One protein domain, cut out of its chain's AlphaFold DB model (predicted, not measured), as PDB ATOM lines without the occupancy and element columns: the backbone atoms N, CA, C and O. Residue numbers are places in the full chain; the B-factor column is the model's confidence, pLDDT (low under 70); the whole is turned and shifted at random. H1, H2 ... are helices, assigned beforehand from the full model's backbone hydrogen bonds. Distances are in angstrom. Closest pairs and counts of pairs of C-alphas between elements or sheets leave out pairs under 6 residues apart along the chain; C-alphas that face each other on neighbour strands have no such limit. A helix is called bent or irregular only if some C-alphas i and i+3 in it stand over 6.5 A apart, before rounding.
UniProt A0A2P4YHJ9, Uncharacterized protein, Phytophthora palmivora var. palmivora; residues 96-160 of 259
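AT A GLANCE: This is residues 96 to 160 of the 259 residues of an uncharacterized protein of Phytophthora palmivora var. palmivora (UniProt A0A2P4YHJ9). Two pairs of helices make two lobes with little contact between them: H1 and H2 lie side by side as a helical hairpin, and H3 and H4 form the other lobe, packed on each other about perpendicular. A tight link leads from H2 into H3, and residues 109 to 114, at the turn from H1 into H2, stick out. The printed part has 65 residues with four named helices, H1 to H4 in chain order, and no named strand; the class is all helix. It is only just compact, close to loose, with a radius of gyration of the C-alphas of 12.9 A and spans of 34 by 24 by 19 A.

IN THESE COORDINATES: H1, residues 96 to 104, begins with C-alpha 96 at (213.296, 244.859, 285.867) and is 12.4 A long from first to last C-alpha. H2, residues 112 to 126, measures 21.4 A and ends with C-alpha 126 at (213.357, 245.570, 291.807). H3, residues 130 to 144, measures 21.9 A. H4, residues 149 to 160, measures 17.7 A and ends with C-alpha 160 at (218.779, 232.648, 284.664). H4 is irregular, but only just: C-alphas 156 and 159 are 6.6 A apart.

HOW THE PARTS SIT: H1 and H2 form a hairpin and touch, at a shallow tilt of 23 degrees, opposite ways; their closest C-alphas, of Gln 96 and Val 126, are 6.0 A apart. H2 and H3 are apart, and so are H1 and H3, and H2 and H4. H3 and H4 touch, about perpendicular at 76 degrees; their closest C-alphas, of Ile 141 and Gly 156, are 5.5 A apart. H1 and H4 are close but not clearly touching, with the closest C-alphas, of Leu 104 and Phe 157, 7.3 A apart. Every O i to N i+4 pair is within hydrogen-bond range in H1 and H2, against 10 of 11 in H3 and 6 of 8 in H4.

THE WHOLE: The two C-alphas farthest apart, of Ala 111 and Arg 143, are 35.2 A apart. The printed part has no cut and no long link. The mean pLDDT of the printed part is 76.8; it is under 70 at 22 residues, among them residues 127 to 138 and 154 to 160.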
ATOM      1  N   GLN A  96     213.233 245.869 284.806       86.19
ATOM      2  CA  GLN A  96     213.296 244.859 285.867       86.19
ATOM      3  C   GLN A  96     214.339 243.777 285.557       86.19
ATOM      4  O   GLN A  96     215.166 243.444 286.405       86.19
ATOM      5  N   ILE A  97     214.359 243.287 284.315       84.56
ATOM      6  CA  ILE A  97     215.329 242.292 283.842       84.56
ATOM      7  C   ILE A  97     216.746 242.874 283.894       84.56
ATOM      8  O   ILE A  97     217.656 242.243 284.429       84.56
ATOM      9  N   LYS A  98     216.936 244.113 283.426       90.06
ATOM     10  CA  LYS A  98     218.225 244.822 283.460       90.06
ATOM     11  C   LYS A  98     218.776 244.946 284.883       90.06
ATOM     12  O   LYS A  98     219.960 244.684 285.101       90.06
ATOM     13  N   VAL A  99     217.947 245.325 285.856       90.00
ATOM     14  CA  VAL A  99     218.387 245.470 287.252       90.00
ATOM     15  C   VAL A  99     218.651 244.106 287.902       90.00
ATOM     16  O   VAL A  99     219.668 243.963 288.581       90.00
ATOM     17  N   ARG A 100     217.826 243.083 287.635       87.88
ATOM     18  CA  ARG A 100     218.077 241.697 288.085       87.88
ATOM     19  C   ARG A 100     219.383 241.139 287.524       87.88
ATOM     20  O   ARG A 100     220.227 240.674 288.283       87.88
ATOM     21  N   ASN A 101     219.612 241.288 286.220       87.94
ATOM     22  CA  ASN A 101     220.867 240.906 285.569       87.94
ATOM     23  C   ASN A 101     222.066 241.614 286.198       87.94
ATOM     24  O   ASN A 101     223.116 241.008 286.401       87.94
ATOM     25  N   LYS A 102     221.916 242.902 286.527       90.12
ATOM     26  CA  LYS A 102     222.965 243.677 287.191       90.12
ATOM     27  C   LYS A 102     223.259 243.157 288.594       90.12
ATOM     28  O   LYS A 102     224.433 243.078 288.932       90.12
ATOM     29  N   LEU A 103     222.236 242.811 289.380       88.81
ATOM     30  CA  LEU A 103     222.387 242.203 290.707       88.81
ATOM     31  C   LEU A 103     223.144 240.874 290.626       88.81
ATOM     32  O   LEU A 103     224.126 240.694 291.339       88.81
ATOM     33  N   LEU A 104     222.745 239.988 289.712       86.31
ATOM     34  CA  LEU A 104     223.358 238.665 289.544       86.31
ATOM     35  C   LEU A 104     224.812 238.737 289.071       86.31
ATOM     36  O   LEU A 104     225.662 237.984 289.534       86.31
ATOM     37  N   LYS A 105     225.117 239.674 288.167       89.62
ATOM     38  CA  LYS A 105     226.479 239.890 287.657       89.62
ATOM     39  C   LYS A 105     227.337 240.743 288.599       89.62
ATOM     40  O   LYS A 105     228.512 240.979 288.305       89.62
ATOM     41  N   MET A 106     226.784 241.239 289.713       90.25
ATOM     42  CA  MET A 106     227.502 242.134 290.614       90.25
ATOM     43  C   MET A 106     228.544 241.369 291.431       90.25
ATOM     44  O   MET A 106     228.215 240.623 292.349       90.25
ATOM     45  N   LYS A 107     229.820 241.616 291.145       91.56
ATOM     46  CA  LYS A 107     230.938 241.124 291.957       91.56
ATOM     47  C   LYS A 107     231.329 242.158 293.009       91.56
ATOM     48  O   LYS A 107     231.236 243.366 292.761       91.56
ATOM     49  N   GLN A 108     231.785 241.692 294.172       92.44
ATOM     50  CA  GLN A 108     232.385 242.573 295.168       92.44
ATOM     51  C   GLN A 108     233.620 243.235 294.565       92.44
ATOM     52  O   GLN A 108     234.586 242.578 294.195       92.44
ATOM     53  N   THR A 109     233.546 244.553 294.430       89.81
ATOM     54  CA  THR A 109     234.616 245.404 293.920       89.81
ATOM     55  C   THR A 109     234.779 246.557 294.904       89.81
ATOM     56  O   THR A 109     233.794 247.199 295.274       89.81
ATOM     57  N   GLY A 110     236.003 246.779 295.384       91.56
ATOM     58  CA  GLY A 110     236.279 247.742 296.452       91.56
ATOM     59  C   GLY A 110     235.797 247.287 297.837       91.56
ATOM     60  O   GLY A 110     235.733 246.092 298.138       91.56
ATOM     61  N   ALA A 111     235.481 248.256 298.699       93.50
ATOM     62  CA  ALA A 111     235.099 248.006 300.087       93.50
ATOM     63  C   ALA A 111     233.756 247.264 300.208       93.50
ATOM     64  O   ALA A 111     232.779 247.599 299.530       93.50
ATOM     65  N   TYR A 112     233.687 246.315 301.147       91.06
ATOM     66  CA  TYR A 112     232.491 245.511 301.423       91.06
ATOM     67  C   TYR A 112     231.242 246.373 301.654       91.06
ATOM     68  O   TYR A 112     230.203 246.143 301.037       91.06
ATOM     69  N   HIS A 113     231.361 247.428 302.466       89.88
ATOM     70  CA  HIS A 113     230.252 248.338 302.754       89.88
ATOM     71  C   HIS A 113     229.676 248.995 301.484       89.88
ATOM     72  O   HIS A 113     228.460 249.062 301.309       89.88
ATOM     73  N   GLY A 114     230.538 249.427 300.556       89.44
ATOM     74  CA  GLY A 114     230.108 250.025 299.288       89.44
ATOM     75  C   GLY A 114     229.385 249.023 298.385       89.44
ATOM     76  O   GLY A 114     228.348 249.348 297.799       89.44
ATOM     77  N   TYR A 115     229.886 247.787 298.325       92.06
ATOM     78  CA  TYR A 115     229.232 246.688 297.615       92.06
ATOM     79  C   TYR A 115     227.840 246.388 298.186       92.06
ATOM     80  O   TYR A 115     226.860 246.407 297.436       92.06
ATOM     81  N   VAL A 116     227.729 246.180 299.503       88.69
ATOM     82  CA  VAL A 116     226.453 245.877 300.173       88.69
ATOM     83  C   VAL A 116     225.446 247.004 299.969       88.69
ATOM     84  O   VAL A 116     224.283 246.739 299.660       88.69
ATOM     85  N   ASN A 117     225.877 248.265 300.069       90.25
ATOM     86  CA  ASN A 117     224.991 249.403 299.848       90.25
ATOM     87  C   ASN A 117     224.440 249.420 298.412       90.25
ATOM     88  O   ASN A 117     223.233 249.534 298.201       90.25
ATOM     89  N   LYS A 118     225.306 249.216 297.410       90.12
ATOM     90  CA  LYS A 118     224.892 249.137 296.001       90.12
ATOM     91  C   LYS A 118     223.927 247.975 295.750       90.12
ATOM     92  O   LYS A 118     222.968 248.143 294.997       90.12
ATOM     93  N   PHE A 119     224.154 246.829 296.391       89.75
ATOM     94  CA  PHE A 119     223.289 245.654 296.278       89.75
ATOM     95  C   PHE A 119     221.898 245.957 296.836       89.75
ATOM     96  O   PHE A 119     220.909 245.801 296.126       89.75
ATOM     97  N   ARG A 120     221.822 246.491 298.063       87.44
ATOM     98  CA  ARG A 120     220.559 246.848 298.728       87.44
ATOM     99  C   ARG A 120     219.753 247.886 297.950       87.44
ATOM    100  O   ARG A 120     218.534 247.775 297.865       87.44
ATOM    101  N   VAL A 121     220.423 248.874 297.351       87.88
ATOM    102  CA  VAL A 121     219.764 249.868 296.488       87.88
ATOM    103  C   VAL A 121     219.118 249.194 295.279       87.88
ATOM    104  O   VAL A 121     217.942 249.423 295.009       87.88
ATOM    105  N   LEU A 122     219.855 248.338 294.564       88.69
ATOM    106  CA  LEU A 122     219.312 247.632 293.401       88.69
ATOM    107  C   LEU A 122     218.207 246.644 293.803       88.69
ATOM    108  O   LEU A 122     217.191 246.577 293.121       88.69
ATOM    109  N   GLN A 123     218.356 245.937 294.925       84.75
ATOM    110  CA  GLN A 123     217.340 245.029 295.460       84.75
ATOM    111  C   GLN A 123     216.022 245.763 295.744       84.75
ATOM    112  O   GLN A 123     214.961 245.315 295.309       84.75
ATOM    113  N   ARG A 124     216.094 246.936 296.391       84.25
ATOM    114  CA  ARG A 124     214.924 247.782 296.665       84.25
ATOM    115  C   ARG A 124     214.228 248.231 295.379       84.25
ATOM    116  O   ARG A 124     213.006 248.214 295.316       84.25
ATOM    117  N   ILE A 125     214.993 248.600 294.350       83.94
ATOM    118  CA  ILE A 125     214.459 249.058 293.054       83.94
ATOM    119  C   ILE A 125     213.651 247.964 292.338       83.94
ATOM    120  O   ILE A 125     212.638 248.265 291.705       83.94
ATOM    121  N   VAL A 126     214.078 246.702 292.424       80.56
ATOM    122  CA  VAL A 126     213.357 245.570 291.807       80.56
ATOM    123  C   VAL A 126     212.119 245.182 292.627       80.56
ATOM    124  O   VAL A 126     211.293 244.406 292.156       80.56
ATOM    125  N   GLY A 127     211.960 245.721 293.842       69.19
ATOM    126  CA  GLY A 127     210.900 245.299 294.758       69.19
ATOM    127  C   GLY A 127     211.036 243.826 295.143       69.19
ATOM    128  O   GLY A 127     210.034 243.171 295.406       69.19
ATOM    129  N   LEU A 128     212.263 243.291 295.119       60.38
ATOM    130  CA  LEU A 128     212.526 241.929 295.566       60.38
ATOM    131  C   LEU A 128     212.466 241.919 297.084       60.38
ATOM    132  O   LEU A 128     213.426 242.318 297.750       60.38
ATOM    133  N   ASP A 129     211.340 241.450 297.610       56.19
ATOM    134  CA  ASP A 129     211.285 241.035 298.999       56.19
ATOM    135  C   ASP A 129     212.310 239.908 299.199       56.19
ATOM    136  O   ASP A 129     212.469 239.035 298.336       56.19
ATOM    137  N   GLU A 130     213.055 239.944 300.301       55.28
ATOM    138  CA  GLU A 130     214.160 239.011 300.568       55.28
ATOM    139  C   GLU A 130     213.671 237.553 300.481       55.28
ATOM    140  O   GLU A 130     214.340 236.679 299.924       55.28
ATOM    141  N   LEU A 131     212.416 237.331 300.883       51.25
ATOM    142  CA  LEU A 131     211.701 236.063 300.784       51.25
ATOM    143  C   LEU A 131     211.349 235.652 299.349       51.25
ATOM    144  O   LEU A 131     211.407 234.466 299.039       51.25
ATOM    145  N   GLN A 132     211.016 236.586 298.455       62.56
ATOM    146  CA  GLN A 132     210.731 236.268 297.051       62.56
ATOM    147  C   GLN A 132     212.001 235.902 296.284       62.56
ATOM    148  O   GLN A 132     211.963 234.993 295.456       62.56
ATOM    149  N   LEU A 133     213.127 236.562 296.573       62.50
ATOM    150  CA  LEU A 133     214.413 236.215 295.970       62.50
ATOM    151  C   LEU A 133     214.863 234.816 296.411       62.50
ATOM    152  O   LEU A 133     215.196 233.981 295.569       62.50
ATOM    153  N   ILE A 134     214.794 234.538 297.717       64.75
ATOM    154  CA  ILE A 134     215.107 233.219 298.278       64.75
ATOM    155  C   ILE A 134     214.140 232.162 297.733       64.75
ATOM    156  O   ILE A 134     214.583 231.089 297.334       64.75
ATOM    157  N   ALA A 135     212.837 232.450 297.660       62.97
ATOM    158  CA  ALA A 135     211.848 231.521 297.122       62.97
ATOM    159  C   ALA A 135     212.097 231.205 295.641       62.97
ATOM    160  O   ALA A 135     212.039 230.042 295.253       62.97
ATOM    161  N   GLN A 136     212.430 232.199 294.815       63.59
ATOM    162  CA  GLN A 136     212.701 231.978 293.393       63.59
ATOM    163  C   GLN A 136     214.017 231.233 293.153       63.59
ATOM    164  O   GLN A 136     214.034 230.287 292.364       63.59
ATOM    165  N   MET A 137     215.091 231.574 293.875       68.12
ATOM    166  CA  MET A 137     216.338 230.797 293.825       68.12
ATOM    167  C   MET A 137     216.115 229.361 294.317       68.12
ATOM    168  O   MET A 137     216.617 228.415 293.714       68.12
ATOM    169  N   ARG A 138     215.306 229.173 295.367       66.31
ATOM    170  CA  ARG A 138     214.937 227.850 295.887       66.31
ATOM    171  C   ARG A 138     214.148 227.034 294.865       66.31
ATOM    172  O   ARG A 138     214.431 225.849 294.729       66.31
ATOM    173  N   ILE A 139     213.213 227.644 294.133       71.19
ATOM    174  CA  ILE A 139     212.477 226.982 293.046       71.19
ATOM    175  C   ILE A 139     213.443 226.538 291.939       71.19
ATOM    176  O   ILE A 139     213.384 225.383 291.528       71.19
ATOM    177  N   ALA A 140     214.356 227.404 291.491       67.19
ATOM    178  CA  ALA A 140     215.345 227.056 290.463       67.19
ATOM    179  C   ALA A 140     216.251 225.885 290.903       67.19
ATOM    180  O   ALA A 140     216.398 224.897 290.186       67.19
ATOM    181  N   ILE A 141     216.769 225.932 292.135       71.94
ATOM    182  CA  ILE A 141     217.601 224.863 292.713       71.94
ATOM    183  C   ILE A 141     216.805 223.555 292.857       71.94
ATOM    184  O   ILE A 141     217.302 222.485 292.509       71.94
ATOM    185  N   GLN A 142     215.555 223.613 293.323       71.69
ATOM    186  CA  GLN A 142     214.716 222.421 293.501       71.69
ATOM    187  C   GLN A 142     214.334 221.747 292.182       71.69
ATOM    188  O   GLN A 142     214.245 220.523 292.142       71.69
ATOM    189  N   ARG A 143     214.146 222.505 291.093       69.31
ATOM    190  CA  ARG A 143     213.832 221.930 289.772       69.31
ATOM    191  C   ARG A 143     214.951 221.041 289.231       69.31
ATOM    192  O   ARG A 143     214.666 220.123 288.468       69.31
ATOM    193  N   LYS A 144     216.202 221.311 289.607       72.75
ATOM    194  CA  LYS A 144     217.388 220.632 289.063       72.75
ATOM    195  C   LYS A 144     217.992 219.587 289.987       72.75
ATOM    196  O   LYS A 144     218.863 218.852 289.538       72.75
ATOM    197  N   GLN A 145     217.527 219.513 291.238       75.06
ATOM    198  CA  GLN A 145     217.992 218.553 292.249       75.06
ATOM    199  C   GLN A 145     219.525 218.376 292.235       75.06
ATOM    200  O   GLN A 145     220.035 217.272 292.022       75.06
ATOM    201  N   PRO A 146     220.292 219.466 292.394       76.12
ATOM    202  CA  PRO A 146     221.739 219.406 292.293       76.12
ATOM    203  C   PRO A 146     222.315 218.519 293.401       76.12
ATOM    204  O   PRO A 146     222.095 218.750 294.586       76.12
ATOM    205  N   MET A 147     223.110 217.526 293.004       79.00
ATOM    206  CA  MET A 147     223.722 216.552 293.921       79.00
ATOM    207  C   MET A 147     224.931 217.109 294.690       79.00
ATOM    208  O   MET A 147     225.484 216.435 295.553       79.00
ATOM    209  N   THR A 148     225.379 218.329 294.376       82.38
ATOM    210  CA  THR A 148     226.519 218.971 295.044       82.38
ATOM    211  C   THR A 148     226.248 220.448 295.290       82.38
ATOM    212  O   THR A 148     225.548 221.101 294.514       82.38
ATOM    213  N   LEU A 149     226.856 221.001 296.342       63.47
ATOM    214  CA  LEU A 149     226.755 222.425 296.666       63.47
ATOM    215  C   LEU A 149     227.240 223.308 295.504       63.47
ATOM    216  O   LEU A 149     226.594 224.292 295.161       63.47
ATOM    217  N   THR A 150     228.328 222.916 294.837       75.38
ATOM    218  CA  THR A 150     228.859 223.625 293.663       75.38
ATOM    219  C   THR A 150     227.882 223.605 292.487       75.38
ATOM    220  O   THR A 150     227.758 224.605 291.785       75.38
ATOM    221  N   ALA A 151     227.163 222.497 292.272       71.56
ATOM    222  CA  ALA A 151     226.106 222.428 291.268       71.56
ATOM    223  C   ALA A 151     224.895 223.277 291.673       71.56
ATOM    224  O   ALA A 151     224.364 223.983 290.833       71.56
ATOM    225  N   ALA A 152     224.511 223.308 292.951       70.06
ATOM    226  CA  ALA A 152     223.405 224.142 293.425       70.06
ATOM    227  C   ALA A 152     223.688 225.641 293.273       70.06
ATOM    228  O   ALA A 152     222.829 226.395 292.818       70.06
ATOM    229  N   VAL A 153     224.916 226.057 293.591       70.06
ATOM    230  CA  VAL A 153     225.390 227.426 293.367       70.06
ATOM    231  C   VAL A 153     225.475 227.733 291.874       70.06
ATOM    232  O   VAL A 153     225.169 228.844 291.473       70.06
ATOM    233  N   LYS A 154     225.841 226.776 291.017       69.19
ATOM    234  CA  LYS A 154     225.779 226.995 289.567       69.19
ATOM    235  C   LYS A 154     224.337 227.110 289.082       69.19
ATOM    236  O   LYS A 154     224.023 228.110 288.467       69.19
ATOM    237  N   GLU A 155     223.451 226.173 289.396       68.94
ATOM    238  CA  GLU A 155     222.057 226.162 288.920       68.94
ATOM    239  C   GLU A 155     221.257 227.385 289.383       68.94
ATOM    240  O   GLU A 155     220.569 228.005 288.575       68.94
ATOM    241  N   GLY A 156     221.421 227.809 290.644       61.66
ATOM    242  CA  GLY A 156     220.800 229.036 291.157       61.66
ATOM    243  C   GLY A 156     221.229 230.312 290.415       61.66
ATOM    244  O   GLY A 156     220.540 231.325 290.507       61.66
ATOM    245  N   PHE A 157     222.339 230.262 289.669       58.75
ATOM    246  CA  PHE A 157     222.877 231.368 288.875       58.75
ATOM    247  C   PHE A 157     222.811 231.125 287.346       58.75
ATOM    248  O   PHE A 157     222.809 232.097 286.596       58.75
ATOM    249  N   LEU A 158     222.738 229.869 286.878       52.75
ATOM    250  CA  LEU A 158     222.863 229.443 285.472       52.75
ATOM    251  C   LEU A 158     221.509 229.342 284.754       52.75
ATOM    252  O   LEU A 158     221.415 229.752 283.599       52.75
ATOM    253  N   GLU A 159     220.433 228.884 285.415       51.72
ATOM    254  CA  GLU A 159     219.096 228.833 284.780       51.72
ATOM    255  C   GLU A 159     218.548 230.224 284.422       51.72
ATOM    256  O   GLU A 159     217.636 230.355 283.604       51.72
ATOM    257  N   TRP A 160     219.133 231.276 284.990       51.34
ATOM    258  CA  TRP A 160     218.779 232.648 284.664       51.34
ATOM    259  C   TRP A 160     219.318 233.109 283.294       51.34
ATOM    260  O   TRP A 160     218.749 234.015 282.692       51.34
TER     261      TRP A 160